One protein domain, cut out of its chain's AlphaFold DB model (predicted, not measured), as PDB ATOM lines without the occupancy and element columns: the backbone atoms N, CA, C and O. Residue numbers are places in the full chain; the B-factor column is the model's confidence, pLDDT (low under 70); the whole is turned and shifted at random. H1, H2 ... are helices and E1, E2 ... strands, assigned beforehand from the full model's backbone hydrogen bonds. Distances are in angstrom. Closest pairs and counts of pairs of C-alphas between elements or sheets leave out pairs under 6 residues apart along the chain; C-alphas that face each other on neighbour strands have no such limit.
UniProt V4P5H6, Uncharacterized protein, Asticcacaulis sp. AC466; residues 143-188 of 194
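What this domain is: This is residues 143 to 188 of the 194 residues of an uncharacterized protein of Asticcacaulis sp. AC466 (UniProt V4P5H6). A small antiparallel sheet of three short strands has H1 packed over one face, while H2 lies at the far end of the longest axis from H1 and only grazes the sheet. The long loop of residues 147 to 157 joins E1 to E2. The printed part has 46 residues, with E1, E2, H1, E3 and H2 along the chain, sheet order E2, E1, E3, and class mixed, helices and strands. It is compact, with a radius of gyration of the C-alphas of 10.0 A and spans of 28 by 20 by 13 A.

How they stand to each other: The inner strand E1, residues 143 to 146, is antiparallel to edge strand E3, residues 175 to 177, at 141 degrees; N 145 and O 176 are within hydrogen-bond range at 2.8 A. E1 forms a hairpin with edge strand E2, residues 158 to 161, antiparallel at 128 degrees; N 144 and O 159 are 2.9 A apart, within hydrogen-bond range. H1, residues 163 to 171, is on the sheet at a height over the sheet of 8.1 A, over E1 and only just over E3, with 3 C-alphas falling on E3. It runs along the strands, at 22 degrees to E1 on the local plane. The closest C-alphas of H1 and E3 are those of Leu 169 and Ala 175, 5.2 A apart. E2, H1 and E3 make a split strand-helix-strand unit, two strands of one sheet joined through a helix, with E1 between them in the sheet; its crossover is right-handed. H2, residues 180 to 186, is near E1 and apart from H1. In H1 and H2 every O i to N i+4 pair is within hydrogen-bond range.

Where its parts are: E1 spans 9.5 A from C-alpha 143 at (146.091, 147.772, 127.529), E2 9.4 A and E3 7.0 A. H1 measures 12.2 A; H2 measures 10.0 A and ends at C-alpha 186, (154.943, 141.111, 124.254).

The domain as a whole: The C-alphas of Lys 172 and Gly 188 are the two farthest apart, 29.2 A. The printed part has no cut, and its long link is E1 to E2. Mean pLDDT of the printed part is 71.4; residues 180 to 188 are among those under 70.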
ATOM      1  N   VAL A 143     145.199 148.649 126.778       64.81
ATOM      2  CA  VAL A 143     146.091 147.772 127.529       64.81
ATOM      3  C   VAL A 143     147.079 148.668 128.267       64.81
ATOM      4  O   VAL A 143     147.833 149.417 127.645       64.81
ATOM      5  N   VAL A 144     147.040 148.624 129.594       74.62
ATOM      6  CA  VAL A 144     147.937 149.403 130.445       74.62
ATOM      7  C   VAL A 144     149.074 148.533 130.943       74.62
ATOM      8  O   VAL A 144     148.901 147.347 131.228       74.62
ATOM      9  N   TRP A 145     150.243 149.142 131.060       77.94
ATOM     10  CA  TRP A 145     151.425 148.530 131.635       77.94
ATOM     11  C   TRP A 145     151.474 148.813 133.132       77.94
ATOM     12  O   TRP A 145     151.570 149.973 133.540       77.94
ATOM     13  N   VAL A 146     151.434 147.763 133.948       80.69
ATOM     14  CA  VAL A 146     151.408 147.860 135.411       80.69
ATOM     15  C   VAL A 146     152.767 148.307 135.951       80.69
ATOM     16  O   VAL A 146     153.808 147.706 135.671       80.69
ATOM     17  N   GLN A 147     152.735 149.381 136.736       78.38
ATOM     18  CA  GLN A 147     153.888 149.976 137.407       78.38
ATOM     19  C   GLN A 147     154.063 149.407 138.829       78.38
ATOM     20  O   GLN A 147     153.124 148.835 139.395       78.38
ATOM     21  N   PRO A 148     155.255 149.561 139.436       71.44
ATOM     22  CA  PRO A 148     155.508 149.149 140.815       71.44
ATOM     23  C   PRO A 148     154.539 149.794 141.805       71.44
ATOM     24  O   PRO A 148     154.276 150.991 141.737       71.44
ATOM     25  N   GLY A 149     154.021 148.994 142.741       66.88
ATOM     26  CA  GLY A 149     153.071 149.455 143.759       66.88
ATOM     27  C   GLY A 149     151.596 149.188 143.449       66.88
ATOM     28  O   GLY A 149     150.739 149.602 144.229       66.88
ATOM     29  N   HIS A 150     151.273 148.476 142.361       74.12
ATOM     30  CA  HIS A 150     149.906 148.013 142.121       74.12
ATOM     31  C   HIS A 150     149.535 146.863 143.087       74.12
ATOM     32  O   HIS A 150     150.252 145.864 143.139       74.12
ATOM     33  N   PRO A 151     148.409 146.939 143.826       72.62
ATOM     34  CA  PRO A 151     148.082 145.962 144.873       72.62
ATOM     35  C   PRO A 151     147.672 144.579 144.343       72.62
ATOM     36  O   PRO A 151     147.800 143.592 145.056       72.62
ATOM     37  N   ASN A 152     147.176 144.507 143.102       73.75
ATOM     38  CA  ASN A 152     146.572 143.287 142.542       73.75
ATOM     39  C   ASN A 152     147.293 142.697 141.318       73.75
ATOM     40  O   ASN A 152     146.893 141.640 140.845       73.75
ATOM     41  N   TYR A 153     148.305 143.375 140.768       74.44
ATOM     42  CA  TYR A 153     148.955 142.959 139.519       74.44
ATOM     43  C   TYR A 153     150.465 143.066 139.660       74.44
ATOM     44  O   TYR A 153     150.964 143.961 140.343       74.44
ATOM     45  N   ALA A 154     151.180 142.150 139.013       71.44
ATOM     46  CA  ALA A 154     152.631 142.156 139.030       71.44
ATOM     47  C   ALA A 154     153.175 143.326 138.200       71.44
ATOM     48  O   ALA A 154     152.590 143.733 137.194       71.44
ATOM     49  N   VAL A 155     154.332 143.847 138.610       69.31
ATOM     50  CA  VAL A 155     155.127 144.766 137.786       69.31
ATOM     51  C   VAL A 155     155.366 144.158 136.412       69.31
ATOM     52  O   VAL A 155     155.634 142.962 136.309       69.31
ATOM     53  N   ASN A 156     155.307 144.991 135.372       68.62
ATOM     54  CA  ASN A 156     155.498 144.588 133.976       68.62
ATOM     55  C   ASN A 156     154.411 143.668 133.414       68.62
ATOM     56  O   ASN A 156     154.595 143.050 132.370       68.62
ATOM     57  N   GLN A 157     153.257 143.603 134.073       74.94
ATOM     58  CA  GLN A 157     152.090 142.939 133.524       74.94
ATOM     59  C   GLN A 157     151.297 143.902 132.631       74.94
ATOM     60  O   GLN A 157     151.059 145.057 132.987       74.94
ATOM     61  N   PHE A 158     150.844 143.406 131.484       73.69
ATOM     62  CA  PHE A 158     149.872 144.101 130.648       73.69
ATOM     63  C   PHE A 158     148.461 143.725 131.078       73.69
ATOM     64  O   PHE A 158     148.111 142.544 131.111       73.69
ATOM     65  N   VAL A 159     147.642 144.728 131.381       76.12
ATOM     66  CA  VAL A 159     146.254 144.517 131.794       76.12
ATOM     67  C   VAL A 159     145.333 145.248 130.819       76.12
ATOM     68  O   VAL A 159     145.466 146.461 130.658       76.12
ATOM     69  N   PRO A 160     144.408 144.551 130.137       75.00
ATOM     70  CA  PRO A 160     143.388 145.207 129.332       75.00
ATOM     71  C   PRO A 160     142.376 145.884 130.260       75.00
ATOM     72  O   PRO A 160     141.745 145.226 131.084       75.00
ATOM     73  N   THR A 161     142.219 147.200 130.140       71.12
ATOM     74  CA  THR A 161     141.289 147.973 130.975       71.12
ATOM     75  C   THR A 161     140.493 148.948 130.115       71.12
ATOM     76  O   THR A 161     140.900 149.292 129.003       71.12
ATOM     77  N   ASP A 162     139.349 149.402 130.614       76.31
ATOM     78  CA  ASP A 162     138.634 150.513 129.991       76.31
ATOM     79  C   ASP A 162     139.429 151.828 130.128       76.31
ATOM     80  O   ASP A 162     140.251 151.977 131.035       76.31
ATOM     81  N   ALA A 163     139.203 152.784 129.227       67.31
ATOM     82  CA  ALA A 163     139.891 154.074 129.226       67.31
ATOM     83  C   ALA A 163     139.766 154.824 130.567       67.31
ATOM     84  O   ALA A 163     140.739 155.426 131.025       67.31
ATOM     85  N   GLU A 164     138.613 154.731 131.232       70.75
ATOM     86  CA  GLU A 164     138.358 155.405 132.508       70.75
ATOM     87  C   GLU A 164     139.181 154.776 133.646       70.75
ATOM     88  O   GLU A 164     139.794 155.464 134.464       70.75
ATOM     89  N   THR A 165     139.304 153.445 133.644       68.81
ATOM     90  CA  THR A 165     140.129 152.716 134.622       68.81
ATOM     91  C   THR A 165     141.617 152.949 134.370       68.81
ATOM     92  O   THR A 165     142.382 153.155 135.313       68.81
ATOM     93  N   ALA A 166     142.030 152.999 133.103       70.94
ATOM     94  CA  ALA A 166     143.399 153.304 132.711       70.94
ATOM     95  C   ALA A 166     143.829 154.703 133.177       70.94
ATOM     96  O   ALA A 166     144.964 154.890 133.614       70.94
ATOM     97  N   GLU A 167     142.931 155.686 133.123       70.25
ATOM     98  CA  GLU A 167     143.196 157.035 133.620       70.25
ATOM     99  C   GLU A 167     143.324 157.074 135.146       70.25
ATOM    100  O   GLU A 167     144.276 157.661 135.659       70.25
ATOM    101  N   VAL A 168     142.457 156.369 135.880       75.56
ATOM    102  CA  VAL A 168     142.557 156.258 137.347       75.56
ATOM    103  C   VAL A 168     143.862 155.578 137.768       75.56
ATOM    104  O   VAL A 168     144.528 156.033 138.702       75.56
ATOM    105  N   LEU A 169     144.254 154.501 137.084       74.06
ATOM    106  CA  LEU A 169     145.505 153.792 137.358       74.06
ATOM    107  C   LEU A 169     146.731 154.655 137.028       74.06
ATOM    108  O   LEU A 169     147.683 154.678 137.810       74.06
ATOM    109  N   ARG A 170     146.690 155.424 135.931       74.19
ATOM    110  CA  ARG A 170     147.724 156.415 135.588       74.19
ATOM    111  C   ARG A 170     147.801 157.550 136.601       74.19
ATOM    112  O   ARG A 170     148.895 157.908 137.025       74.19
ATOM    113  N   GLY A 171     146.661 158.075 137.047       73.06
ATOM    114  CA  GLY A 171     146.593 159.147 138.044       73.06
ATOM    115  C   GLY A 171     147.179 158.745 139.400       73.06
ATOM    116  O   GLY A 171     147.736 159.582 140.107       73.06
ATOM    117  N   LYS A 172     147.113 157.452 139.741       77.31
ATOM    118  CA  LYS A 172     147.740 156.875 140.940       77.31
ATOM    119  C   LYS A 172     149.203 156.461 140.736       77.31
ATOM    120  O   LYS A 172     149.844 156.047 141.695       77.31
ATOM    121  N   GLY A 173     149.727 156.562 139.511       74.69
ATOM    122  CA  GLY A 173     151.072 156.101 139.151       74.69
ATOM    123  C   GLY A 173     151.218 154.578 139.113       74.69
ATOM    124  O   GLY A 173     152.333 154.072 139.092       74.69
ATOM    125  N   TRP A 174     150.109 153.833 139.118       78.19
ATOM    126  CA  TRP A 174     150.108 152.367 139.155       78.19
ATOM    127  C   TRP A 174     150.088 151.720 137.776       78.19
ATOM    128  O   TRP A 174     150.282 150.511 137.659       78.19
ATOM    129  N   ALA A 175     149.852 152.498 136.725       79.12
ATOM    130  CA  ALA A 175     149.960 152.018 135.362       79.12
ATOM    131  C   ALA A 175     150.405 153.133 134.415       79.12
ATOM    132  O   ALA A 175     150.260 154.314 134.726       79.12
ATOM    133  N   ARG A 176     150.913 152.752 133.244       79.81
ATOM    134  CA  ARG A 176     151.150 153.653 132.111       79.81
ATOM    135  C   ARG A 176     150.495 153.105 130.851       79.81
ATOM    136  O   ARG A 176     150.176 151.922 130.777       79.81
ATOM    137  N   GLU A 177     150.296 153.965 129.862       74.94
ATOM    138  CA  GLU A 177     149.844 153.511 128.549       74.94
ATOM    139  C   GLU A 177     150.952 152.669 127.913       74.94
ATOM    140  O   GLU A 177     152.111 153.089 127.892       74.94
ATOM    141  N   ALA A 178     150.615 151.459 127.468       68.44
ATOM    142  CA  ALA A 178     151.583 150.622 126.789       68.44
ATOM    143  C   ALA A 178     151.828 151.155 125.376       68.44
ATOM    144  O   ALA A 178     150.877 151.384 124.623       68.44
ATOM    145  N   THR A 179     153.094 151.335 125.000       71.12
ATOM    146  CA  THR A 179     153.404 151.749 123.630       71.12
ATOM    147  C   THR A 179     153.067 150.624 122.643       71.12
ATOM    148  O   THR A 179     153.142 149.440 122.991       71.12
ATOM    149  N   PRO A 180     152.699 150.950 121.391       63.25
ATOM    150  CA  PRO A 180     152.399 149.932 120.387       63.25
ATOM    151  C   PRO A 180     153.591 148.999 120.113       63.25
ATOM    152  O   PRO A 180     153.377 147.827 119.819       63.25
ATOM    153  N   GLN A 181     154.830 149.473 120.275       59.28
ATOM    154  CA  GLN A 181     156.048 148.664 120.174       59.28
ATOM    155  C   GLN A 181     156.179 147.656 121.324       59.28
ATOM    156  O   GLN A 181     156.532 146.503 121.091       59.28
ATOM    157  N   GLU A 182     155.866 148.059 122.558       64.25
ATOM    158  CA  GLU A 182     155.879 147.159 123.717       64.25
ATOM    159  C   GLU A 182     154.783 146.099 123.616       64.25
ATOM    160  O   GLU A 182     155.033 144.926 123.886       64.25
ATOM    161  N   LEU A 183     153.587 146.493 123.170       66.38
ATOM    162  CA  LEU A 183     152.499 145.556 122.894       66.38
ATOM    163  C   LEU A 183     152.889 144.556 121.805       66.38
ATOM    164  O   LEU A 183     152.652 143.362 121.966       66.38
ATOM    165  N   ALA A 184     153.517 145.023 120.725       65.00
ATOM    166  CA  ALA A 184     153.988 144.170 119.643       65.00
ATOM    167  C   ALA A 184     155.058 143.173 120.119       65.00
ATOM    168  O   ALA A 184     154.970 141.985 119.813       65.00
ATOM    169  N   TYR A 185     156.014 143.630 120.932       64.56
ATOM    170  CA  TYR A 185     157.056 142.780 121.506       64.56
ATOM    171  C   TYR A 185     156.481 141.704 122.439       64.56
ATOM    172  O   TYR A 185     156.868 140.540 122.357       64.56
ATOM    173  N   HIS A 186     155.521 142.058 123.296       62.19
ATOM    174  CA  HIS A 186     154.943 141.111 124.254       62.19
ATOM    175  C   HIS A 186     153.916 140.154 123.651       62.19
ATOM    176  O   HIS A 186     153.793 139.021 124.105       62.19
ATOM    177  N   LEU A 187     153.201 140.581 122.611       65.88
ATOM    178  CA  LEU A 187     152.278 139.722 121.870       65.88
ATOM    179  C   LEU A 187     152.994 138.854 120.822       65.88
ATOM    180  O   LEU A 187     152.328 138.133 120.082       65.88
ATOM    181  N   GLY A 188     154.330 138.922 120.735       59.59
ATOM    182  CA  GLY A 188     155.110 138.190 119.733       59.59
ATOM    183  C   GLY A 188     154.820 138.638 118.298       59.59
ATOM    184  O   GLY A 188     155.134 137.928 117.347       59.59
TER     185      GLY A 188